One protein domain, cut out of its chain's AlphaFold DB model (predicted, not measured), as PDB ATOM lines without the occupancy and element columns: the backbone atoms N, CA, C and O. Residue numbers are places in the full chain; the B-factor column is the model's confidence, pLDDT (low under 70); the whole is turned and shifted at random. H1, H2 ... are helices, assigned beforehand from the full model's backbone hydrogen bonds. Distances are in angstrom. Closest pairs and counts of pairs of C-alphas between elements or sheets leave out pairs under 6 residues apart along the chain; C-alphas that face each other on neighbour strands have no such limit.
ATOM      1  N   PHE A   2      26.940 -26.576 -15.936       94.88
ATOM      2  CA  PHE A   2      27.273 -25.318 -15.237       94.88
ATOM      3  C   PHE A   2      28.623 -25.366 -14.499       94.88
ATOM      4  O   PHE A   2      29.495 -24.545 -14.761       94.88
ATOM      5  N   TRP A   3      28.833 -26.375 -13.643       95.06
ATOM      6  CA  TRP A   3      30.102 -26.559 -12.928       95.06
ATOM      7  C   TRP A   3      31.296 -26.757 -13.859       95.06
ATOM      8  O   TRP A   3      32.323 -26.128 -13.655       95.06
ATOM      9  N   MET A   4      31.127 -27.562 -14.910       95.88
ATOM     10  CA  MET A   4      32.152 -27.775 -15.934       95.88
ATOM     11  C   MET A   4      32.554 -26.452 -16.595       95.88
ATOM     12  O   MET A   4      33.731 -26.128 -16.633       95.88
ATOM     13  N   SER A   5      31.580 -25.645 -17.032       95.44
ATOM     14  CA  SER A   5      31.864 -24.353 -17.664       95.44
ATOM     15  C   SER A   5      32.583 -23.385 -16.727       95.44
ATOM     16  O   SER A   5      33.496 -22.697 -17.164       95.44
ATOM     17  N   ASN A   6      32.178 -23.313 -15.455       93.94
ATOM     18  CA  ASN A   6      32.823 -22.424 -14.486       93.94
ATOM     19  C   ASN A   6      34.231 -22.911 -14.120       93.94
ATOM     20  O   ASN A   6      35.135 -22.094 -14.005       93.94
ATOM     21  N   ALA A   7      34.437 -24.221 -13.970       94.88
ATOM     22  CA  ALA A   7      35.755 -24.783 -13.688       94.88
ATOM     23  C   ALA A   7      36.731 -24.539 -14.850       94.88
ATOM     24  O   ALA A   7      37.856 -24.117 -14.612       94.88
ATOM     25  N   THR A   8      36.282 -24.704 -16.098       94.94
ATOM     26  CA  THR A   8      37.078 -24.362 -17.288       94.94
ATOM     27  C   THR A   8      37.385 -22.868 -17.369       94.94
ATOM     28  O   THR A   8      38.507 -22.488 -17.679       94.94
ATOM     29  N   GLU A   9      36.415 -22.006 -17.059       93.81
ATOM     30  CA  GLU A   9      36.627 -20.555 -17.026       93.81
ATOM     31  C   GLU A   9      37.675 -20.155 -15.971       93.81
ATOM     32  O   GLU A   9      38.555 -19.345 -16.255       93.81
ATOM     33  N   LEU A  10      37.623 -20.761 -14.778       92.62
ATOM     34  CA  LEU A  10      38.623 -20.557 -13.727       92.62
ATOM     35  C   LEU A  10      40.004 -21.062 -14.150       92.62
ATOM     36  O   LEU A  10      40.982 -20.343 -13.965       92.62
ATOM     37  N   LEU A  11      40.083 -22.259 -14.739       93.50
ATOM     38  CA  LEU A  11      41.331 -22.827 -15.248       93.50
ATOM     39  C   LEU A  11      41.991 -21.879 -16.258       93.50
ATOM     40  O   LEU A  11      43.131 -21.472 -16.052       93.50
ATOM     41  N   ASN A  12      41.247 -21.455 -17.286       92.44
ATOM     42  CA  ASN A  12      41.734 -20.523 -18.306       92.44
ATOM     43  C   ASN A  12      42.194 -19.191 -17.693       92.44
ATOM     44  O   ASN A  12      43.221 -18.635 -18.082       92.44
ATOM     45  N   PHE A  13      41.443 -18.664 -16.719       91.81
ATOM     46  CA  PHE A  13      41.795 -17.420 -16.036       91.81
ATOM     47  C   PHE A  13      43.120 -17.536 -15.285       91.81
ATOM     48  O   PHE A  13      43.998 -16.682 -15.439       91.81
ATOM     49  N   PHE A  14      43.266 -18.585 -14.477       89.56
ATOM     50  CA  PHE A  14      44.470 -18.781 -13.687       89.56
ATOM     51  C   PHE A  14      45.675 -19.102 -14.562       89.56
ATOM     52  O   PHE A  14      46.726 -18.538 -14.302       89.56
ATOM     53  N   GLN A  15      45.531 -19.887 -15.632       90.12
ATOM     54  CA  GLN A  15      46.622 -20.138 -16.582       90.12
ATOM     55  C   GLN A  15      47.194 -18.830 -17.147       90.12
ATOM     56  O   GLN A  15      48.392 -18.584 -17.037       90.12
ATOM     57  N   VAL A  16      46.342 -17.924 -17.643       88.88
ATOM     58  CA  VAL A  16      46.794 -16.619 -18.163       88.88
ATOM     59  C   VAL A  16      47.437 -15.758 -17.071       88.88
ATOM     60  O   VAL A  16      48.424 -15.060 -17.324       88.88
ATOM     61  N   LYS A  17      46.882 -15.769 -15.853       84.94
ATOM     62  CA  LYS A  17      47.430 -14.998 -14.727       84.94
ATOM     63  C   LYS A  17      48.790 -15.512 -14.281       84.94
ATOM     64  O   LYS A  17      49.699 -14.701 -14.142       84.94
ATOM     65  N   VAL A  18      48.920 -16.822 -14.115       84.06
ATOM     66  CA  VAL A  18      50.158 -17.505 -13.742       84.06
ATOM     67  C   VAL A  18      51.239 -17.222 -14.787       84.06
ATOM     68  O   VAL A  18      52.288 -16.705 -14.426       84.06
ATOM     69  N   GLU A  19      50.946 -17.380 -16.083       85.38
ATOM     70  CA  GLU A  19      51.897 -17.041 -17.156       85.38
ATOM     71  C   GLU A  19      52.323 -15.561 -17.156       85.38
ATOM     72  O   GLU A  19      53.444 -15.222 -17.540       85.38
ATOM     73  N   THR A  20      51.416 -14.647 -16.797       85.44
ATOM     74  CA  THR A  20      51.732 -13.211 -16.721       85.44
ATOM     75  C   THR A  20      52.650 -12.926 -15.535       85.44
ATOM     76  O   THR A  20      53.639 -12.214 -15.690       85.44
ATOM     77  N   MET A  21      52.347 -13.519 -14.378       79.56
ATOM     78  CA  MET A  21      53.138 -13.390 -13.156       79.56
ATOM     79  C   MET A  21      54.545 -13.973 -13.343       79.56
ATOM     80  O   MET A  21      55.519 -13.305 -13.016       79.56
ATOM     81  N   GLU A  22      54.670 -15.151 -13.963       80.88
ATOM     82  CA  GLU A  22      55.968 -15.746 -14.313       80.88
ATOM     83  C   GLU A  22      56.825 -14.794 -15.161       80.88
ATOM     84  O   GLU A  22      57.988 -14.551 -14.839       80.88
ATOM     85  N   LYS A  23      56.245 -14.185 -16.207       83.06
ATOM     86  CA  LYS A  23      56.961 -13.254 -17.101       83.06
ATOM     87  C   LYS A  23      57.396 -11.964 -16.413       83.06
ATOM     88  O   LYS A  23      58.494 -11.476 -16.676       83.06
ATOM     89  N   GLU A  24      56.529 -11.374 -15.592       81.38
ATOM     90  CA  GLU A  24      56.850 -10.149 -14.852       81.38
ATOM     91  C   GLU A  24      57.967 -10.407 -13.825       81.38
ATOM     92  O   GLU A  24      58.842  -9.563 -13.634       81.38
ATOM     93  N   TRP A  25      58.002 -11.598 -13.223       71.00
ATOM     94  CA  TRP A  25      58.899 -11.900 -12.106       71.00
ATOM     95  C   TRP A  25      60.235 -12.531 -12.473       71.00
ATOM     96  O   TRP A  25      61.216 -12.265 -11.774       71.00
ATOM     97  N   GLU A  26      60.335 -13.267 -13.588       74.50
ATOM     98  CA  GLU A  26      61.638 -13.649 -14.160       74.50
ATOM     99  C   GLU A  26      62.552 -12.424 -14.347       74.50
ATOM    100  O   GLU A  26      63.779 -12.531 -14.265       74.50
ATOM    101  N   PHE A  27      61.953 -11.249 -14.560       73.38
ATOM    102  CA  PHE A  27      62.662  -9.985 -14.699       73.38
ATOM    103  C   PHE A  27      63.023  -9.318 -13.357       73.38
ATOM    104  O   PHE A  27      64.093  -8.717 -13.253       73.38
ATOM    105  N   GLU A  28      62.162  -9.397 -12.337       74.81
ATOM    106  CA  GLU A  28      62.325  -8.644 -11.080       74.81
ATOM    107  C   GLU A  28      63.174  -9.359 -10.014       74.81
ATOM    108  O   GLU A  28      63.976  -8.703  -9.340       74.81
ATOM    109  N   ALA A  29      63.024 -10.677  -9.841       68.38
ATOM    110  CA  ALA A  29      63.651 -11.415  -8.737       68.38
ATOM    111  C   ALA A  29      63.965 -12.885  -9.102       68.38
ATOM    112  O   ALA A  29      63.299 -13.808  -8.626       68.38
ATOM    113  N   PRO A  30      64.997 -13.139  -9.927       73.25
ATOM    114  CA  PRO A  30      65.326 -14.492 -10.366       73.25
ATOM    115  C   PRO A  30      65.778 -15.384  -9.197       73.25
ATOM    116  O   PRO A  30      66.799 -15.121  -8.558       73.25
ATOM    117  N   GLY A  31      65.047 -16.480  -8.965       72.75
ATOM    118  CA  GLY A  31      65.427 -17.547  -8.030       72.75
ATOM    119  C   GLY A  31      64.938 -17.399  -6.584       72.75
ATOM    120  O   GLY A  31      65.570 -17.965  -5.692       72.75
ATOM    121  N   ASP A  32      63.850 -16.661  -6.325       78.88
ATOM    122  CA  ASP A  32      63.220 -16.609  -4.994       78.88
ATOM    123  C   ASP A  32      62.551 -17.959  -4.622       78.88
ATOM    124  O   ASP A  32      61.603 -18.392  -5.291       78.88
ATOM    125  N   PRO A  33      63.007 -18.642  -3.550       79.00
ATOM    126  CA  PRO A  33      62.477 -19.942  -3.146       79.00
ATOM    127  C   PRO A  33      61.049 -19.898  -2.578       79.00
ATOM    128  O   PRO A  33      60.350 -20.902  -2.674       79.00
ATOM    129  N   VAL A  34      60.601 -18.782  -1.988       77.12
ATOM    130  CA  VAL A  34      59.222 -18.667  -1.465       77.12
ATOM    131  C   VAL A  34      58.238 -18.593  -2.627       77.12
ATOM    132  O   VAL A  34      57.256 -19.323  -2.662       77.12
ATOM    133  N   LEU A  35      58.568 -17.780  -3.626       71.19
ATOM    134  CA  LEU A  35      57.759 -17.611  -4.827       71.19
ATOM    135  C   LEU A  35      57.692 -18.897  -5.661       71.19
ATOM    136  O   LEU A  35      56.646 -19.233  -6.203       71.19
ATOM    137  N   THR A  36      58.804 -19.638  -5.731       80.06
ATOM    138  CA  THR A  36      58.832 -20.965  -6.371       80.06
ATOM    139  C   THR A  36      57.825 -21.911  -5.713       80.06
ATOM    140  O   THR A  36      57.072 -22.586  -6.407       80.06
ATOM    141  N   ALA A  37      57.751 -21.910  -4.380       83.88
ATOM    142  CA  ALA A  37      56.795 -22.737  -3.649       83.88
ATOM    143  C   ALA A  37      55.331 -22.300  -3.867       83.88
ATOM    144  O   ALA A  37      54.442 -23.149  -3.980       83.88
ATOM    145  N   ASP A  38      55.068 -20.993  -3.969       81.56
ATOM    146  CA  ASP A  38      53.732 -20.473  -4.292       81.56
ATOM    147  C   ASP A  38      53.305 -20.876  -5.716       81.56
ATOM    148  O   ASP A  38      52.164 -21.286  -5.936       81.56
ATOM    149  N   MET A  39      54.233 -20.831  -6.674       82.06
ATOM    150  CA  MET A  39      54.024 -21.274  -8.055       82.06
ATOM    151  C   MET A  39      53.734 -22.775  -8.156       82.06
ATOM    152  O   MET A  39      52.797 -23.171  -8.855       82.06
ATOM    153  N   ASP A  40      54.474 -23.602  -7.413       85.38
ATOM    154  CA  ASP A  40      54.207 -25.040  -7.303       85.38
ATOM    155  C   ASP A  40      52.799 -25.290  -6.733       85.38
ATOM    156  O   ASP A  40      52.025 -26.070  -7.290       85.38
ATOM    157  N   THR A  41      52.415 -24.547  -5.691       86.81
ATOM    158  CA  THR A  41      51.070 -24.620  -5.094       86.81
ATOM    159  C   THR A  41      49.977 -24.216  -6.092       86.81
ATOM    160  O   THR A  41      48.925 -24.856  -6.171       86.81
ATOM    161  N   CYS A  42      50.208 -23.172  -6.897       86.25
ATOM    162  CA  CYS A  42      49.297 -22.785  -7.974       86.25
ATOM    163  C   CYS A  42      49.169 -23.883  -9.036       86.25
ATOM    164  O   CYS A  42      48.053 -24.181  -9.462       86.25
ATOM    165  N   SER A  43      50.276 -24.508  -9.436       87.56
ATOM    166  CA  SER A  43      50.280 -25.626 -10.385       87.56
ATOM    167  C   SER A  43      49.460 -26.814  -9.865       87.56
ATOM    168  O   SER A  43      48.608 -27.346 -10.582       87.56
ATOM    169  N   GLU A  44      49.613 -27.168  -8.584       90.88
ATOM    170  CA  GLU A  44      48.793 -28.198  -7.932       90.88
ATOM    171  C   GLU A  44      47.298 -27.844  -7.936       90.88
ATOM    172  O   GLU A  44      46.452 -28.701  -8.203       90.88
ATOM    173  N   ALA A  45      46.946 -26.579  -7.687       89.31
ATOM    174  CA  ALA A  45      45.560 -26.120  -7.740       89.31
ATOM    175  C   ALA A  45      44.970 -26.176  -9.164       89.31
ATOM    176  O   ALA A  45      43.795 -26.516  -9.329       89.31
ATOM    177  N   LEU A  46      45.769 -25.885 -10.198       91.31
ATOM    178  CA  LEU A  46      45.344 -26.015 -11.596       91.31
ATOM    179  C   LEU A  46      45.109 -27.479 -11.980       91.31
ATOM    180  O   LEU A  46      44.088 -27.783 -12.594       91.31
ATOM    181  N   ALA A  47      45.972 -28.394 -11.534       92.38
ATOM    182  CA  ALA A  47      45.764 -29.828 -11.730       92.38
ATOM    183  C   ALA A  47      44.461 -30.320 -11.064       92.38
ATOM    184  O   ALA A  47      43.725 -31.124 -11.635       92.38
ATOM    185  N   GLN A  48      44.108 -29.789  -9.887       93.31
ATOM    186  CA  GLN A  48      42.813 -30.090  -9.264       93.31
ATOM    187  C   GLN A  48      41.624 -29.560 -10.080       93.31
ATOM    188  O   GLN A  48      40.568 -30.197 -10.114       93.31
ATOM    189  N   LEU A  49      41.759 -28.408 -10.749       93.25
ATOM    190  CA  LEU A  49      40.719 -27.902 -11.649       93.25
ATOM    191  C   LEU A  49      40.538 -28.810 -12.872       93.25
ATOM    192  O   LEU A  49      39.390 -29.073 -13.241       93.25
ATOM    193  N   ASP A  50      41.620 -29.342 -13.443       93.69
ATOM    194  CA  ASP A  50      41.556 -30.330 -14.529       93.69
ATOM    195  C   ASP A  50      40.744 -31.560 -14.108       93.69
ATOM    196  O   ASP A  50      39.822 -31.982 -14.818       93.69
ATOM    197  N   ASP A  51      41.010 -32.083 -12.908       94.75
ATOM    198  CA  ASP A  51      40.258 -33.198 -12.337       94.75
ATOM    199  C   ASP A  51      38.777 -32.848 -12.167       94.75
ATOM    200  O   ASP A  51      37.905 -33.636 -12.543       94.75
ATOM    201  N   VAL A  52      38.445 -31.665 -11.644       95.62
ATOM    202  CA  VAL A  52      37.047 -31.226 -11.499       95.62
ATOM    203  C   VAL A  52      36.351 -31.138 -12.862       95.62
ATOM    204  O   VAL A  52      35.197 -31.569 -12.996       95.62
ATOM    205  N   ILE A  53      37.024 -30.627 -13.894       95.56
ATOM    206  CA  ILE A  53      36.473 -30.563 -15.254       95.56
ATOM    207  C   ILE A  53      36.234 -31.978 -15.787       95.56
ATOM    208  O   ILE A  53      35.135 -32.275 -16.262       95.56
ATOM    209  N   MET A  54      37.204 -32.879 -15.628       95.56
ATOM    210  CA  MET A  54      37.082 -34.275 -16.045       95.56
ATOM    211  C   MET A  54      35.900 -34.972 -15.360       95.56
ATOM    212  O   MET A  54      35.038 -35.548 -16.027       95.56
ATOM    213  N   HIS A  55      35.796 -34.868 -14.035       96.12
ATOM    214  CA  HIS A  55      34.708 -35.482 -13.272       96.12
ATOM    215  C   HIS A  55      33.348 -34.892 -13.656       96.12
ATOM    216  O   HIS A  55      32.373 -35.627 -13.833       96.12
ATOM    217  N   THR A  56      33.250 -33.572 -13.822       96.81
ATOM    218  CA  THR A  56      31.984 -32.932 -14.208       96.81
ATOM    219  C   THR A  56      31.574 -33.269 -15.641       96.81
ATOM    220  O   THR A  56      30.373 -33.425 -15.890       96.81
ATOM    221  N   PHE A  57      32.527 -33.450 -16.562       97.00
ATOM    222  CA  PHE A  57      32.277 -33.983 -17.900       97.00
ATOM    223  C   PHE A  57      31.752 -35.419 -17.831       97.00
ATOM    224  O   PHE A  57      30.672 -35.699 -18.351       97.00
ATOM    225  N   GLN A  58      32.452 -36.306 -17.118       95.81
ATOM    226  CA  GLN A  58      32.078 -37.714 -16.956       95.81
ATOM    227  C   GLN A  58      30.676 -37.878 -16.356       95.81
ATOM    228  O   GLN A  58      29.856 -38.624 -16.890       95.81
ATOM    229  N   GLN A  59      30.355 -37.142 -15.287       96.44
ATOM    230  CA  GLN A  59      29.016 -37.164 -14.688       96.44
ATOM    231  C   GLN A  59      27.953 -36.641 -15.660       96.44
ATOM    232  O   GLN A  59      26.862 -37.206 -15.763       96.44
ATOM    233  N   CYS A  60      28.274 -35.583 -16.410       96.31
ATOM    234  CA  CYS A  60      27.378 -35.036 -17.421       96.31
ATOM    235  C   CYS A  60      27.046 -36.085 -18.491       96.31
ATOM    236  O   CYS A  60      25.871 -36.374 -18.719       96.31
ATOM    237  N   VAL A  61      28.058 -36.698 -19.110       96.81
ATOM    238  CA  VAL A  61      27.826 -37.705 -20.152       96.81
ATOM    239  C   VAL A  61      27.190 -38.976 -19.593       96.81
ATOM    240  O   VAL A  61      26.324 -39.543 -20.252       96.81
ATOM    241  N   TYR A  62      27.509 -39.397 -18.366       96.31
ATOM    242  CA  TYR A  62      26.886 -40.558 -17.721       96.31
ATOM    243  C   TYR A  62      25.363 -40.403 -17.584       96.31
ATOM    244  O   TYR A  62      24.598 -41.282 -17.978       96.31
ATOM    245  N   HIS A  63      24.892 -39.270 -17.058       97.31
ATOM    246  CA  HIS A  63      23.455 -39.057 -16.865       97.31
ATOM    247  C   HIS A  63      22.699 -38.902 -18.189       97.31
ATOM    248  O   HIS A  63      21.579 -39.410 -18.334       97.31
ATOM    249  N   LEU A  64      23.318 -38.242 -19.170       97.88
ATOM    250  CA  LEU A  64      22.743 -38.100 -20.505       97.88
ATOM    251  C   LEU A  64      22.666 -39.449 -21.222       97.88
ATOM    252  O   LEU A  64      21.596 -39.817 -21.704       97.88
ATOM    253  N   THR A  65      23.748 -40.230 -21.229       97.88
ATOM    254  CA  THR A  65      23.769 -41.554 -21.869       97.88
ATOM    255  C   THR A  65      22.832 -42.541 -21.188       97.88
ATOM    256  O   THR A  65      22.126 -43.269 -21.880       97.88
ATOM    257  N   LYS A  66      22.701 -42.502 -19.857       97.50
ATOM    258  CA  LYS A  66      21.695 -43.291 -19.128       97.50
ATOM    259  C   LYS A  66      20.267 -42.993 -19.597       97.50
ATOM    260  O   LYS A  66      19.465 -43.913 -19.744       97.50
ATOM    261  N   THR A  67      19.958 -41.722 -19.853       96.88
ATOM    262  CA  THR A  67      18.649 -41.312 -20.381       96.88
ATOM    263  C   THR A  67      18.480 -41.778 -21.828       96.88
ATOM    264  O   THR A  67      17.485 -42.432 -22.144       96.88
ATOM    265  N   LEU A  68      19.483 -41.525 -22.681       97.62
ATOM    266  CA  LEU A  68      19.499 -41.955 -24.084       97.62
ATOM    267  C   LEU A  68      19.289 -43.466 -24.214       97.62
ATOM    268  O   LEU A  68      18.443 -43.890 -24.994       97.62
ATOM    269  N   TYR A  69      19.996 -44.275 -23.423       97.31
ATOM    270  CA  TYR A  69      19.981 -45.737 -23.509       97.31
ATOM    271  C   TYR A  69      18.566 -46.329 -23.471       97.31
ATOM    272  O   TYR A  69      18.248 -47.233 -24.238       97.31
ATOM    273  N   SER A  70      17.687 -45.770 -22.634       96.06
ATOM    274  CA  SER A  70      16.293 -46.217 -22.530       96.06
ATOM    275  C   SER A  70      15.434 -45.903 -23.765       96.06
ATOM    276  O   SER A  70      14.415 -46.554 -23.993       96.06
ATOM    277  N   LEU A  71      15.844 -44.919 -24.569       96.94
ATOM    278  CA  LEU A  71      15.108 -44.403 -25.724       96.94
ATOM    279  C   LEU A  71      15.648 -44.940 -27.052       96.94
ATOM    280  O   LEU A  71      14.885 -45.078 -28.005       96.94
ATOM    281  N   LEU A  72      16.941 -45.273 -27.122       97.19
ATOM    282  CA  LEU A  72      17.612 -45.713 -28.348       97.19
ATOM    283  C   LEU A  72      16.892 -46.857 -29.089       97.19
ATOM    284  O   LEU A  72      16.706 -46.724 -30.301       97.19
ATOM    285  N   PRO A  73      16.392 -47.927 -28.434       95.75
ATOM    286  CA  PRO A  73      15.701 -49.008 -29.144       95.75
ATOM    287  C   PRO A  73      14.517 -48.533 -29.997       95.75
ATOM    288  O   PRO A  73      14.225 -49.134 -31.032       95.75
ATOM    289  N   ALA A  74      13.869 -47.419 -29.634       95.12
ATOM    290  CA  ALA A  74      12.772 -46.854 -30.410       95.12
ATOM    291  C   ALA A  74      13.171 -46.479 -31.843       95.12
ATOM    292  O   ALA A  74      12.320 -46.566 -32.730       95.12
ATOM    293  N   LEU A  75      14.429 -46.099 -32.085       96.44
ATOM    294  CA  LEU A  75      14.936 -45.782 -33.422       96.44
ATOM    295  C   LEU A  75      14.933 -47.020 -34.325       96.44
ATOM    296  O   LEU A  75      14.563 -46.933 -35.497       96.44
ATOM    297  N   LEU A  76      15.271 -48.184 -33.762       95.38
ATOM    298  CA  LEU A  76      15.215 -49.460 -34.474       95.38
ATOM    299  C   LEU A  76      13.784 -49.985 -34.587       95.38
ATOM    300  O   LEU A  76      13.442 -50.654 -35.562       95.38
ATOM    301  N   ASP A  77      12.959 -49.715 -33.571       93.31
ATOM    302  CA  ASP A  77      11.678 -50.387 -33.416       93.31
ATOM    303  C   ASP A  77      10.493 -49.719 -34.108       93.31
ATOM    304  O   ASP A  77       9.556 -50.399 -34.549       93.31
ATOM    305  N   THR A  78      10.533 -48.398 -34.225       94.06
ATOM    306  CA  THR A  78       9.388 -47.599 -34.652       94.06
ATOM    307  C   THR A  78       9.203 -47.640 -36.165       94.06
ATOM    308  O   THR A  78      10.160 -47.524 -36.921       94.06
ATOM    309  N   ASN A  79       7.954 -47.782 -36.616       92.88
ATOM    310  CA  ASN A  79       7.609 -47.603 -38.023       92.88
ATOM    311  C   ASN A  79       7.383 -46.102 -38.315       92.88
ATOM    312  O   ASN A  79       6.401 -45.559 -37.798       92.88
ATOM    313  N   PRO A  80       8.231 -45.443 -39.128       91.38
ATOM    314  CA  PRO A  80       8.068 -44.029 -39.468       91.38
ATOM    315  C   PRO A  80       6.851 -43.752 -40.353       91.38
ATOM    316  O   PRO A  80       6.333 -42.645 -40.350       91.38
ATOM    317  N   PHE A  81       6.344 -44.754 -41.076       90.31
ATOM    318  CA  PHE A  81       5.262 -44.580 -42.054       90.31
ATOM    319  C   PHE A  81       3.852 -44.653 -41.451       90.31
ATOM    320  O   PHE A  81       2.868 -44.665 -42.184       90.31
ATOM    321  N   SER A  82       3.737 -44.766 -40.124       80.25
ATOM    322  CA  SER A  82       2.434 -44.823 -39.446       80.25
ATOM    323  C   SER A  82       1.742 -43.457 -39.358       80.25
ATOM    324  O   SER A  82       0.531 -43.418 -39.168       80.25
ATOM    325  N   ASN A  83       2.500 -42.363 -39.479       73.69
ATOM    326  CA  ASN A  83       2.038 -40.973 -39.423       73.69
ATOM    327  C   ASN A  83       2.651 -40.185 -40.602       73.69
ATOM    328  O   ASN A  83       3.190 -40.786 -41.529       73.69
ATOM    329  N   ASP A  84       2.573 -38.851 -40.573       77.50
ATOM    330  CA  ASP A  84       3.272 -37.991 -41.533       77.50
ATOM    331  C   ASP A  84       4.777 -38.311 -41.555       77.50
ATOM    332  O   ASP A  84       5.462 -38.208 -40.537       77.50
ATOM    333  N   VAL A  85       5.273 -38.706 -42.730       71.56
ATOM    334  CA  VAL A  85       6.646 -39.185 -42.959       71.56
ATOM    335  C   VAL A  85       7.677 -38.079 -42.717       71.56
ATOM    336  O   VAL A  85       8.844 -38.375 -42.485       71.56
ATOM    337  N   SER A  86       7.255 -36.812 -42.740       76.19
ATOM    338  CA  SER A  86       8.122 -35.663 -42.463       76.19
ATOM    339  C   SER A  86       8.291 -35.353 -40.969       76.19
ATOM    340  O   SER A  86       9.071 -34.470 -40.611       76.19
ATOM    341  N   VAL A  87       7.574 -36.058 -40.088       84.06
ATOM    342  CA  VAL A  87       7.565 -35.791 -38.648       84.06
ATOM    343  C   VAL A  87       8.200 -36.951 -37.889       84.06
ATOM    344  O   VAL A  87       7.873 -38.118 -38.100       84.06
ATOM    345  N   LEU A  88       9.073 -36.621 -36.933       87.50
ATOM    346  CA  LEU A  88       9.645 -37.589 -35.999       87.50
ATOM    347  C   LEU A  88       8.532 -38.363 -35.274       87.50
ATOM    348  O   LEU A  88       7.715 -37.755 -34.572       87.50
ATOM    349  N   PRO A  89       8.506 -39.706 -35.370       90.69
ATOM    350  CA  PRO A  89       7.568 -40.505 -34.598       90.69
ATOM    351  C   PRO A  89       7.723 -40.219 -33.096       90.69
ATOM    352  O   PRO A  89       8.860 -40.124 -32.634       90.69
ATOM    353  N   PRO A  90       6.646 -40.165 -32.288       88.25
ATOM    354  CA  PRO A  90       6.730 -39.738 -30.884       88.25
ATOM    355  C   PRO A  90       7.765 -40.497 -30.041       88.25
ATOM    356  O   PRO A  90       8.430 -39.915 -29.190       88.25
ATOM    357  N   LYS A  91       7.945 -41.798 -30.309       87.44
ATOM    358  CA  LYS A  91       8.951 -42.622 -29.625       87.44
ATOM    359  C   LYS A  91      10.391 -42.241 -29.997       87.44
ATOM    360  O   LYS A  91      11.266 -42.315 -29.146       87.44
ATOM    361  N   VAL A  92      10.628 -41.826 -31.242       93.62
ATOM    362  CA  VAL A  92      11.935 -41.349 -31.731       93.62
ATOM    363  C   VAL A  92      12.152 -39.881 -31.342       93.62
ATOM    364  O   VAL A  92      13.267 -39.491 -31.020       93.62
ATOM    365  N   ALA A  93      11.088 -39.077 -31.270       93.88
ATOM    366  CA  ALA A  93      11.148 -37.684 -30.828       93.88
ATOM    367  C   ALA A  93      11.720 -37.540 -29.408       93.88
ATOM    368  O   ALA A  93      12.446 -36.588 -29.142       93.88
ATOM    369  N   GLY A  94      11.477 -38.511 -28.517       94.25
ATOM    370  CA  GLY A  94      12.092 -38.535 -27.187       94.25
ATOM    371  C   GLY A  94      13.626 -38.570 -27.220       94.25
ATOM    372  O   GLY A  94      14.266 -37.927 -26.394       94.25
ATOM    373  N   LEU A  95      14.233 -39.265 -28.192       95.25
ATOM    374  CA  LEU A  95      15.690 -39.280 -28.377       95.25
ATOM    375  C   LEU A  95      16.209 -37.882 -28.742       95.25
ATOM    376  O   LEU A  95      17.143 -37.373 -28.125       95.25
ATOM    377  N   VAL A  96      15.560 -37.256 -29.726       96.56
ATOM    378  CA  VAL A  96      15.881 -35.899 -30.189       96.56
ATOM    379  C   VAL A  96      15.718 -34.879 -29.066       96.56
ATOM    380  O   VAL A  96      16.539 -33.976 -28.917       96.56
ATOM    381  N   GLU A  97      14.707 -35.060 -28.224       97.19
ATOM    382  CA  GLU A  97      14.448 -34.209 -27.069       97.19
ATOM    383  C   GLU A  97      15.608 -34.209 -26.061       97.19
ATOM    384  O   GLU A  97      15.938 -33.159 -25.508       97.19
ATOM    385  N   VAL A  98      16.292 -35.344 -25.868       97.69
ATOM    386  CA  VAL A  98      17.491 -35.395 -25.015       97.69
ATOM    387  C   VAL A  98      18.623 -34.559 -25.611       97.69
ATOM    388  O   VAL A  98      19.247 -33.784 -24.883       97.69
ATOM    389  N   TYR A  99      18.877 -34.650 -26.921       98.31
ATOM    390  CA  TYR A  99      19.892 -33.812 -27.576       98.31
ATOM    391  C   TYR A  99      19.525 -32.329 -27.524       98.31
ATOM    392  O   TYR A  99      20.378 -31.495 -27.224       98.31
ATOM    393  N   ARG A 100      18.251 -31.996 -27.747       98.31
ATOM    394  CA  ARG A 100      17.735 -30.627 -27.659       98.31
ATOM    395  C   ARG A 100      17.935 -30.044 -26.267       98.31
ATOM    396  O   ARG A 100      18.509 -28.965 -26.142       98.31
ATOM    397  N   CYS A 101      17.505 -30.755 -25.227       98.25
ATOM    398  CA  CYS A 101      17.687 -30.331 -23.841       98.25
ATOM    399  C   CYS A 101      19.167 -30.217 -23.472       98.25
ATOM    400  O   CYS A 101      19.555 -29.233 -22.850       98.25
ATOM    401  N   SER A 102      20.008 -31.154 -23.917       98.25
ATOM    402  CA  SER A 102      21.460 -31.075 -23.710       98.25
ATOM    403  C   SER A 102      22.048 -29.815 -24.347       98.25
ATOM    404  O   SER A 102      22.820 -29.113 -23.703       98.25
ATOM    405  N   LEU A 103      21.633 -29.476 -25.572       98.12
ATOM    406  CA  LEU A 103      22.118 -28.298 -26.292       98.12
ATOM    407  C   LEU A 103      21.666 -27.000 -25.616       98.12
ATOM    408  O   LEU A 103      22.444 -26.051 -25.519       98.12
ATOM    409  N   MET A 104      20.420 -26.955 -25.136       98.19
ATOM    410  CA  MET A 104      19.922 -25.824 -24.351       98.19
ATOM    411  C   MET A 104      20.721 -25.657 -23.059       98.19
ATOM    412  O   MET A 104      21.213 -24.565 -22.802       98.19
ATOM    413  N   LEU A 105      20.936 -26.737 -22.302       97.69
ATOM    414  CA  LEU A 105      21.712 -26.701 -21.062       97.69
ATOM    415  C   LEU A 105      23.167 -26.278 -21.297       97.69
ATOM    416  O   LEU A 105      23.716 -25.540 -20.483       97.69
ATOM    417  N   SER A 106      23.796 -26.694 -22.403       97.44
ATOM    418  CA  SER A 106      25.141 -26.230 -22.773       97.44
ATOM    419  C   SER A 106      25.166 -24.718 -23.007       97.44
ATOM    420  O   SER A 106      26.072 -24.042 -22.523       97.44
ATOM    421  N   ARG A 107      24.151 -24.180 -23.696       96.62
ATOM    422  CA  ARG A 107      24.022 -22.740 -23.967       96.62
ATOM    423  C   ARG A 107      23.743 -21.941 -22.698       96.62
ATOM    424  O   ARG A 107      24.413 -20.944 -22.464       96.62
ATOM    425  N   GLU A 108      22.800 -22.388 -21.872       97.31
ATOM    426  CA  GLU A 108      22.458 -21.751 -20.592       97.31
ATOM    427  C   GLU A 108      23.636 -21.759 -19.614       97.31
ATOM    428  O   GLU A 108      23.850 -20.794 -18.886       97.31
ATOM    429  N   ALA A 109      24.434 -22.829 -19.625       96.19
ATOM    430  CA  ALA A 109      25.652 -22.930 -18.832       96.19
ATOM    431  C   ALA A 109      26.825 -22.115 -19.396       96.19
ATOM    432  O   ALA A 109      27.878 -22.110 -18.765       96.19
ATOM    433  N   CYS A 110      26.677 -21.470 -20.560       95.12
ATOM    434  CA  CYS A 110      27.756 -20.784 -21.276       95.12
ATOM    435  C   CYS A 110      28.969 -21.682 -21.574       95.12
ATOM    436  O   CYS A 110      30.099 -21.184 -21.630       95.12
ATOM    437  N   LEU A 111      28.722 -22.984 -21.775       95.38
ATOM    438  CA  LEU A 111      29.751 -23.969 -22.077       95.38
ATOM    439  C   LEU A 111      30.410 -23.640 -23.415       95.38
ATOM    440  O   LEU A 111      29.725 -23.334 -24.394       95.38
ATOM    441  N   SER A 112      31.737 -23.718 -23.468       92.88
ATOM    442  CA  SER A 112      32.463 -23.307 -24.661       92.88
ATOM    443  C   SER A 112      32.172 -24.199 -25.877       92.88
ATOM    444  O   SER A 112      31.773 -25.364 -25.720       92.88
ATOM    445  N   PRO A 113      32.335 -23.683 -27.111       93.50
ATOM    446  CA  PRO A 113      32.102 -24.468 -28.319       93.50
ATOM    447  C   PRO A 113      32.912 -25.778 -28.381       93.50
ATOM    448  O   PRO A 113      32.306 -26.803 -28.707       93.50
ATOM    449  N   PRO A 114      34.213 -25.825 -28.009       94.44
ATOM    450  CA  PRO A 114      34.975 -27.074 -27.979       94.44
ATOM    451  C   PRO A 114      34.405 -28.105 -27.000       94.44
ATOM    452  O   PRO A 114      34.257 -29.271 -27.365       94.44
ATOM    453  N   LEU A 115      34.033 -27.700 -25.782       95.44
ATOM    454  CA  LEU A 115      33.458 -28.621 -24.791       95.44
ATOM    455  C   LEU A 115      32.044 -29.069 -25.164       95.44
ATOM    456  O   LEU A 115      31.672 -30.221 -24.929       95.44
ATOM    457  N   THR A 116      31.260 -28.187 -25.784       96.75
ATOM    458  CA  THR A 116      29.954 -28.542 -26.348       96.75
ATOM    459  C   THR A 116      30.127 -29.593 -27.443       96.75
ATOM    460  O   THR A 116      29.477 -30.637 -27.391       96.75
ATOM    461  N   SER A 117      31.056 -29.373 -28.380       97.06
ATOM    462  CA  SER A 117      31.362 -30.316 -29.460       97.06
ATOM    463  C   SER A 117      31.781 -31.687 -28.926       97.06
ATOM    464  O   SER A 117      31.211 -32.703 -29.317       97.06
ATOM    465  N   GLN A 118      32.694 -31.724 -27.953       97.62
ATOM    466  CA  GLN A 118      33.156 -32.968 -27.329       97.62
ATOM    467  C   GLN A 118      32.055 -33.692 -26.547       97.62
ATOM    468  O   GLN A 118      31.952 -34.917 -26.620       97.62
ATOM    469  N   THR A 119      31.184 -32.949 -25.853       97.75
ATOM    470  CA  THR A 119      30.016 -33.528 -25.170       97.75
ATOM    471  C   THR A 119      29.124 -34.244 -26.181       97.75
ATOM    472  O   THR A 119      28.800 -35.414 -25.994       97.75
ATOM    473  N   PHE A 120      28.764 -33.583 -27.285       98.50
ATOM    474  CA  PHE A 120      27.935 -34.194 -28.326       98.50
ATOM    475  C   PHE A 120      28.646 -35.320 -29.077       98.50
ATOM    476  O   PHE A 120      28.015 -36.337 -29.349       98.50
ATOM    477  N   GLY A 121      29.952 -35.201 -29.327       98.44
ATOM    478  CA  GLY A 121      30.764 -36.277 -29.891       98.44
ATOM    479  C   GLY A 121      30.681 -37.551 -29.052       98.44
ATOM    480  O   GLY A 121      30.398 -38.624 -29.584       98.44
ATOM    481  N   TYR A 122      30.790 -37.432 -27.724       98.56
ATOM    482  CA  TYR A 122      30.606 -38.563 -26.813       98.56
ATOM    483  C   TYR A 122      29.180 -39.140 -26.878       98.56
ATOM    484  O   TYR A 122      29.003 -40.356 -26.960       98.56
ATOM    485  N   LEU A 123      28.142 -38.293 -26.865       98.62
ATOM    486  CA  LEU A 123      26.749 -38.762 -26.942       98.62
ATOM    487  C   LEU A 123      26.461 -39.499 -28.255       98.62
ATOM    488  O   LEU A 123      25.727 -40.492 -28.261       98.62
ATOM    489  N   PHE A 124      27.022 -39.029 -29.366       98.75
ATOM    490  CA  PHE A 124      26.847 -39.640 -30.679       98.75
ATOM    491  C   PHE A 124      27.653 -40.925 -30.828       98.75
ATOM    492  O   PHE A 124      27.106 -41.900 -31.338       98.75
ATOM    493  N   PHE A 125      28.872 -40.976 -30.285       98.56
ATOM    494  CA  PHE A 125      29.630 -42.218 -30.141       98.56
ATOM    495  C   PHE A 125      28.814 -43.262 -29.367       98.56
ATOM    496  O   PHE A 125      28.570 -44.361 -29.861       98.56
ATOM    497  N   PHE A 126      28.291 -42.892 -28.193       98.50
ATOM    498  CA  PHE A 126      27.465 -43.782 -27.378       98.50
ATOM    499  C   PHE A 126      26.216 -44.267 -28.125       98.50
ATOM    500  O   PHE A 126      25.857 -45.443 -28.051       98.50
ATOM    501  N   THR A 127      25.561 -43.363 -28.857       98.56
ATOM    502  CA  THR A 127      24.379 -43.654 -29.679       98.56
ATOM    503  C   THR A 127      24.708 -44.657 -30.780       98.56
ATOM    504  O   THR A 127      24.001 -45.655 -30.923       98.56
ATOM    505  N   ASN A 128      25.798 -44.425 -31.514       98.44
ATOM    506  CA  ASN A 128      26.304 -45.307 -32.558       98.44
ATOM    507  C   ASN A 128      26.584 -46.710 -32.011       98.44
ATOM    508  O   ASN A 128      26.001 -47.677 -32.496       98.44
ATOM    509  N   THR A 129      27.418 -46.805 -30.975       98.00
ATOM    510  CA  THR A 129      27.845 -48.068 -30.357       98.00
ATOM    511  C   THR A 129      26.649 -48.844 -29.804       98.00
ATOM    512  O   THR A 129      26.464 -50.017 -30.119       98.00
ATOM    513  N   SER A 130      25.765 -48.181 -29.053       98.00
ATOM    514  CA  SER A 130      24.591 -48.824 -28.447       98.00
ATOM    515  C   SER A 130      23.593 -49.330 -29.489       98.00
ATOM    516  O   SER A 130      23.117 -50.461 -29.388       98.00
ATOM    517  N   LEU A 131      23.263 -48.512 -30.497       97.62
ATOM    518  CA  LEU A 131      22.326 -48.908 -31.551       97.62
ATOM    519  C   LEU A 131      22.901 -49.996 -32.446       97.62
ATOM    520  O   LEU A 131      22.172 -50.918 -32.801       97.62
ATOM    521  N   LEU A 132      24.187 -49.908 -32.796       96.50
ATOM    522  CA  LEU A 132      24.846 -50.919 -33.611       96.50
ATOM    523  C   LEU A 132      24.886 -52.259 -32.872       96.50
ATOM    524  O   LEU A 132      24.483 -53.266 -33.445       96.50
ATOM    525  N   ASN A 133      25.246 -52.266 -31.587       96.25
ATOM    526  CA  ASN A 133      25.235 -53.490 -30.787       96.25
ATOM    527  C   ASN A 133      23.824 -54.071 -30.657       96.25
ATOM    528  O   ASN A 133      23.626 -55.254 -30.918       96.25
ATOM    529  N   THR A 134      22.823 -53.230 -30.377       95.69
ATOM    530  CA  THR A 134      21.415 -53.659 -30.307       95.69
ATOM    531  C   THR A 134      20.930 -54.235 -31.644       95.69
ATOM    532  O   THR A 134      20.199 -55.223 -31.675       95.69
ATOM    533  N   LEU A 135      21.321 -53.622 -32.767       95.00
ATOM    534  CA  LEU A 135      20.986 -54.088 -34.113       95.00
ATOM    535  C   LEU A 135      21.633 -55.447 -34.403       95.00
ATOM    536  O   LEU A 135      20.950 -56.343 -34.892       95.00
ATOM    537  N   LEU A 136      22.925 -55.596 -34.104       93.69
ATOM    538  CA  LEU A 136      23.694 -56.812 -34.376       93.69
ATOM    539  C   LEU A 136      23.280 -57.980 -33.473       93.69
ATOM    540  O   LEU A 136      23.285 -59.122 -33.926       93.69
ATOM    541  N   GLU A 137      22.852 -57.703 -32.241       92.62
ATOM    542  CA  GLU A 137      22.301 -58.702 -31.322       92.62
ATOM    543  C   GLU A 137      20.918 -59.199 -31.780       92.62
ATOM    544  O   GLU A 137      20.598 -60.383 -31.675       92.62
ATOM    545  N   ARG A 138      20.087 -58.311 -32.344       88.75
ATOM    546  CA  ARG A 138      18.698 -58.604 -32.739       88.75
ATOM    547  C   ARG A 138      18.581 -59.101 -34.175       88.75
ATOM    548  O   ARG A 138      17.928 -58.505 -35.036       88.75
ATOM    549  N   VAL A 139      19.165 -60.267 -34.391       73.12
ATOM    550  CA  VAL A 139      19.190 -60.962 -35.679       73.12
ATOM    551  C   VAL A 139      17.781 -61.291 -36.212       73.12
ATOM    552  O   VAL A 139      17.515 -61.290 -37.421       73.12
ATOM    553  N   ASP A 140      16.826 -61.497 -35.303       69.69
ATOM    554  CA  ASP A 140      15.448 -61.848 -35.623       69.69
ATOM    555  C   ASP A 140      14.624 -60.645 -36.099       69.69
ATOM    556  O   ASP A 140      14.005 -59.905 -35.338       69.69
ATOM    557  N   GLY A 141      14.553 -60.482 -37.421       72.44
ATOM    558  CA  GLY A 141      13.577 -59.594 -38.064       72.44
ATOM    559  C   GLY A 141      14.085 -58.210 -38.442       72.44
ATOM    560  O   GLY A 141      13.442 -57.566 -39.273       72.44
ATOM    561  N   LEU A 142      15.249 -57.788 -37.944       80.75
ATOM    562  CA  LEU A 142      15.840 -56.508 -38.342       80.75
ATOM    563  C   LEU A 142      16.572 -56.575 -39.684       80.75
ATOM    564  O   LEU A 142      16.549 -55.602 -40.436       80.75
ATOM    565  N   PHE A 143      17.141 -57.727 -40.047       87.44
ATOM    566  CA  PHE A 143      17.950 -57.857 -41.265       87.44
ATOM    567  C   PHE A 143      17.069 -58.173 -42.478       87.44
ATOM    568  O   PHE A 143      17.156 -59.221 -43.118       87.44
ATOM    569  N   SER A 144      16.141 -57.266 -42.767       88.38
ATOM    570  CA  SER A 144      15.292 -57.310 -43.951       88.38
ATOM    571  C   SER A 144      15.195 -55.923 -44.563       88.38
ATOM    572  O   SER A 144      15.135 -54.936 -43.839       88.38
ATOM    573  N   TRP A 145      15.121 -55.851 -45.893       89.56
ATOM    574  CA  TRP A 145      15.045 -54.577 -46.614       89.56
ATOM    575  C   TRP A 145      13.938 -53.649 -46.088       89.56
ATOM    576  O   TRP A 145      14.190 -52.482 -45.813       89.56
ATOM    577  N   SER A 146      12.727 -54.170 -45.864       89.25
ATOM    578  CA  SER A 146      11.604 -53.368 -45.360       89.25
ATOM    579  C   SER A 146      11.886 -52.766 -43.987       89.25
ATOM    580  O   SER A 146      11.503 -51.632 -43.719       89.25
ATOM    581  N   ARG A 147      12.560 -53.519 -43.112       92.38
ATOM    582  CA  ARG A 147      12.914 -53.039 -41.778       92.38
ATOM    583  C   ARG A 147      14.087 -52.070 -41.827       92.38
ATOM    584  O   ARG A 147      14.039 -51.047 -41.157       92.38
ATOM    585  N   ALA A 148      15.077 -52.340 -42.670       94.06
ATOM    586  CA  ALA A 148      16.199 -51.447 -42.915       94.06
ATOM    587  C   ALA A 148      15.736 -50.066 -43.387       94.06
ATOM    588  O   ALA A 148      16.181 -49.066 -42.842       94.06
ATOM    589  N   VAL A 149      14.776 -50.013 -44.316       94.50
ATOM    590  CA  VAL A 149      14.185 -48.754 -44.794       94.50
ATOM    591  C   VAL A 149      13.518 -47.981 -43.653       94.50
ATOM    592  O   VAL A 149      13.731 -46.783 -43.535       94.50
ATOM    593  N   GLN A 150      12.771 -48.649 -42.767       95.06
ATOM    594  CA  GLN A 150      12.175 -47.985 -41.597       95.06
ATOM    595  C   GLN A 150      13.241 -47.405 -40.657       95.06
ATOM    596  O   GLN A 150      13.123 -46.261 -40.224       95.06
ATOM    597  N   ILE A 151      14.291 -48.180 -40.362       96.12
ATOM    598  CA  ILE A 151      15.404 -47.738 -39.510       96.12
ATOM    599  C   ILE A 151      16.121 -46.548 -40.155       96.12
ATOM    600  O   ILE A 151      16.374 -45.552 -39.483       96.12
ATOM    601  N   ARG A 152      16.404 -46.630 -41.460       97.00
ATOM    602  CA  ARG A 152      17.049 -45.573 -42.241       97.00
ATOM    603  C   ARG A 152      16.241 -44.286 -42.206       97.00
ATOM    604  O   ARG A 152      16.802 -43.256 -41.869       97.00
ATOM    605  N   THR A 153      14.932 -44.352 -42.447       96.69
ATOM    606  CA  THR A 153      14.058 -43.173 -42.388       96.69
ATOM    607  C   THR A 153      14.014 -42.560 -40.985       96.69
ATOM    608  O   THR A 153      14.112 -41.344 -40.863       96.69
ATOM    609  N   ASN A 154      13.933 -43.360 -39.911       97.00
ATOM    610  CA  ASN A 154      14.039 -42.815 -38.549       97.00
ATOM    611  C   ASN A 154      15.392 -42.125 -38.317       97.00
ATOM    612  O   ASN A 154      15.437 -41.056 -37.715       97.00
ATOM    613  N   LEU A 155      16.487 -42.742 -38.772       97.75
ATOM    614  CA  LEU A 155      17.834 -42.196 -38.618       97.75
ATOM    615  C   LEU A 155      18.021 -40.912 -39.439       97.75
ATOM    616  O   LEU A 155      18.619 -39.977 -38.926       97.75
ATOM    617  N   ASP A 156      17.467 -40.829 -40.651       97.25
ATOM    618  CA  ASP A 156      17.479 -39.615 -41.481       97.25
ATOM    619  C   ASP A 156      16.763 -38.464 -40.779       97.25
ATOM    620  O   ASP A 156      17.346 -37.400 -40.624       97.25
ATOM    621  N   LEU A 157      15.568 -38.696 -40.225       96.50
ATOM    622  CA  LEU A 157      14.841 -37.670 -39.468       96.50
ATOM    623  C   LEU A 157      15.637 -37.143 -38.260       96.50
ATOM    624  O   LEU A 157      15.564 -35.958 -37.930       96.50
ATOM    625  N   VAL A 158      16.398 -38.012 -37.586       97.69
ATOM    626  CA  VAL A 158      17.278 -37.611 -36.476       97.69
ATOM    627  C   VAL A 158      18.485 -36.822 -36.989       97.69
ATOM    628  O   VAL A 158      18.797 -35.772 -36.430       97.69
ATOM    629  N   LEU A 159      19.155 -37.298 -38.042       97.94
ATOM    630  CA  LEU A 159      20.329 -36.636 -38.623       97.94
ATOM    631  C   LEU A 159      19.975 -35.278 -39.243       97.94
ATOM    632  O   LEU A 159      20.710 -34.319 -39.035       97.94
ATOM    633  N   ASP A 160      18.828 -35.161 -39.911       97.19
ATOM    634  CA  ASP A 160      18.317 -33.905 -40.468       97.19
ATOM    635  C   ASP A 160      18.035 -32.883 -39.363       97.19
ATOM    636  O   ASP A 160      18.386 -31.705 -39.477       97.19
ATOM    637  N   TRP A 161      17.451 -33.330 -38.246       97.50
ATOM    638  CA  TRP A 161      17.263 -32.463 -37.087       97.50
ATOM    639  C   TRP A 161      18.606 -32.010 -36.498       97.50
ATOM    640  O   TRP A 161      18.784 -30.824 -36.213       97.50
ATOM    641  N   LEU A 162      19.569 -32.926 -36.350       98.31
ATOM    642  CA  LEU A 162      20.916 -32.613 -35.858       98.31
ATOM    643  C   LEU A 162      21.638 -31.623 -36.780       98.31
ATOM    644  O   LEU A 162      22.268 -30.684 -36.292       98.31
ATOM    645  N   GLN A 163      21.491 -31.777 -38.097       97.94
ATOM    646  CA  GLN A 163      21.987 -30.834 -39.094       97.94
ATOM    647  C   GLN A 163      21.372 -29.444 -38.890       97.94
ATOM    648  O   GLN A 163      22.104 -28.460 -38.785       97.94
ATOM    649  N   GLY A 164      20.044 -29.357 -38.762       97.75
ATOM    650  CA  GLY A 164      19.338 -28.098 -38.502       97.75
ATOM    651  C   GLY A 164      19.707 -27.443 -37.164       97.75
ATOM    652  O   GLY A 164      19.665 -26.220 -37.041       97.75
ATOM    653  N   ALA A 165      20.117 -28.237 -36.171       97.25
ATOM    654  CA  ALA A 165      20.593 -27.760 -34.873       97.25
ATOM    655  C   ALA A 165      22.068 -27.301 -34.873       97.25
ATOM    656  O   ALA A 165      22.535 -26.782 -33.855       97.25
ATOM    657  N   GLY A 166      22.796 -27.477 -35.985       97.69
ATOM    658  CA  GLY A 166      24.222 -27.154 -36.101       97.69
ATOM    659  C   GLY A 166      25.162 -28.226 -35.534       97.69
ATOM    660  O   GLY A 166      26.310 -27.928 -35.227       97.69
ATOM    661  N   LEU A 167      24.681 -29.463 -35.372       98.44
ATOM    662  CA  LEU A 167      25.439 -30.610 -34.850       98.44
ATOM    663  C   LEU A 167      25.746 -31.662 -35.933       98.44
ATOM    664  O   LEU A 167      26.256 -32.736 -35.616       98.44
ATOM    665  N   GLY A 168      25.421 -31.374 -37.196       98.12
ATOM    666  CA  GLY A 168      25.463 -32.333 -38.303       98.12
ATOM    667  C   GLY A 168      26.848 -32.897 -38.617       98.12
ATOM    668  O   GLY A 168      26.977 -34.108 -38.795       98.12
ATOM    669  N   ASP A 169      27.892 -32.065 -38.602       98.06
ATOM    670  CA  ASP A 169      29.267 -32.519 -38.862       98.06
ATOM    671  C   ASP A 169      29.738 -33.505 -37.780       98.06
ATOM    672  O   ASP A 169      30.256 -34.581 -38.076       98.06
ATOM    673  N   ILE A 170      29.462 -33.182 -36.511       98.31
ATOM    674  CA  ILE A 170      29.788 -34.031 -35.357       98.31
ATOM    675  C   ILE A 170      28.988 -35.340 -35.428       98.31
ATOM    676  O   ILE A 170      29.533 -36.424 -35.227       98.31
ATOM    677  N   ALA A 171      27.690 -35.259 -35.733       98.44
ATOM    678  CA  ALA A 171      26.829 -36.430 -35.870       98.44
ATOM    679  C   ALA A 171      27.303 -37.355 -36.995       98.44
ATOM    680  O   ALA A 171      27.359 -38.569 -36.805       98.44
ATOM    681  N   SER A 172      27.691 -36.785 -38.134       97.31
ATOM    682  CA  SER A 172      28.208 -37.535 -39.278       97.31
ATOM    683  C   SER A 172      29.498 -38.269 -38.928       97.31
ATOM    684  O   SER A 172      29.632 -39.441 -39.269       97.31
ATOM    685  N   GLU A 173      30.406 -37.630 -38.189       97.38
ATOM    686  CA  GLU A 173      31.668 -38.248 -37.772       97.38
ATOM    687  C   GLU A 173      31.454 -39.399 -36.777       97.38
ATOM    688  O   GLU A 173      31.998 -40.492 -36.950       97.38
ATOM    689  N   PHE A 174      30.624 -39.190 -35.752       98.19
ATOM    690  CA  PHE A 174      30.481 -40.145 -34.649       98.19
ATOM    691  C   PHE A 174      29.379 -41.201 -34.853       98.19
ATOM    692  O   PHE A 174      29.425 -42.247 -34.208       98.19
ATOM    693  N   MET A 175      28.419 -40.990 -35.766       97.94
ATOM    694  CA  MET A 175      27.378 -41.974 -36.136       97.94
ATOM    695  C   MET A 175      27.612 -42.655 -37.496       97.94
ATOM    696  O   MET A 175      26.717 -43.328 -38.028       97.94
ATOM    697  N   LYS A 176      28.808 -42.497 -38.081       96.50
ATOM    698  CA  LYS A 176      29.141 -43.030 -39.412       96.50
ATOM    699  C   LYS A 176      28.954 -44.537 -39.529       96.50
ATOM    700  O   LYS A 176      28.390 -45.003 -40.516       96.50
TER     701      LYS A 176
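This is residues 2 to 176 of the 303 residues of the protein "Ras interacting protein 1" of Poecilia formosa (UniProt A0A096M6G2). A long helical hairpin, H1 and H2, makes one end of a rod, and the later part of H2 runs into a helical body at the other end. There H4 and H5 join H2 in a bundle, H7 and the short H3 pack on it, H8 crosses at a steep tilt on H5 and H7, and the tiny H6 lies at the far end. The 175 residues printed include eight named helices, H1 to H8 in order, and no named strand; the class is all helix. The whole is loose, with a radius of gyration of the C-alphas of 22.7 A and spans of 76 by 30 by 22 A.

H1, residues 2 to 28, begins with C-alpha 2 at (27.273, -25.318, -15.237) and is 39.0 A long from first to last C-alpha. H2, residues 33 to 71, is the longest helix at 57.9 A. H3 is residues 73 to 77. H4, residues 90 to 108, measures 26.0 A, and H5, residues 113 to 137, measures 35.7 A, ending with C-alpha 137 at (22.301, -58.702, -31.322). H6 is residues 139 to 142. H7, residues 145 to 164, measures 28.0 A. H8, residues 168 to 174, ends with C-alpha 174 at (30.481, -40.145, -34.649).

H1 and H2 form a hairpin: they touch, with closest C-alphas Met 4 and Ile 53 at 5.2 A, and run opposite ways at a shallow tilt of 19 degrees. H2, H4 and H5 make an up and down bundle, each helix running against the one before it. H2 touches H4 with residues 64 to 71 alone; the closest C-alphas are those of Leu 71 and Leu 95, 5.8 A. H2 touches H5 at a steep tilt of 40 degrees, closest at Thr 65 and Leu 123, C-alphas 6.5 A apart. H3 touches H7, with C-alphas of Leu 76 and Ile 151 closest at 5.3 A. H4 and H7 only just touch, with 3 pairs of C-alphas within 8 A, the closest being Val 96 and Val 158 at 6.7 A. H8 touches H5 at a steep tilt of 54 degrees, closest at Phe 125 and Phe 174, C-alphas 5.0 A apart. H6 touches no helix but is near H7. Every O i to N i+4 pair is within hydrogen-bond range in H3, H5, H7 and H8, against 21 of 23 in H1, 33 of 35 in H2 and 14 of 15 in H4; H6 is too short for such a pair.

The two C-alphas farthest apart, those of Ala 29 and Ser 146, are 76.2 A apart. Residues 26 to 34 stand free. The printed part has no cut, and the link from H3 to H4, residues 78 to 89, is long. The mean pLDDT of the printed part is 91.9; residues 29 and 140 are under 70.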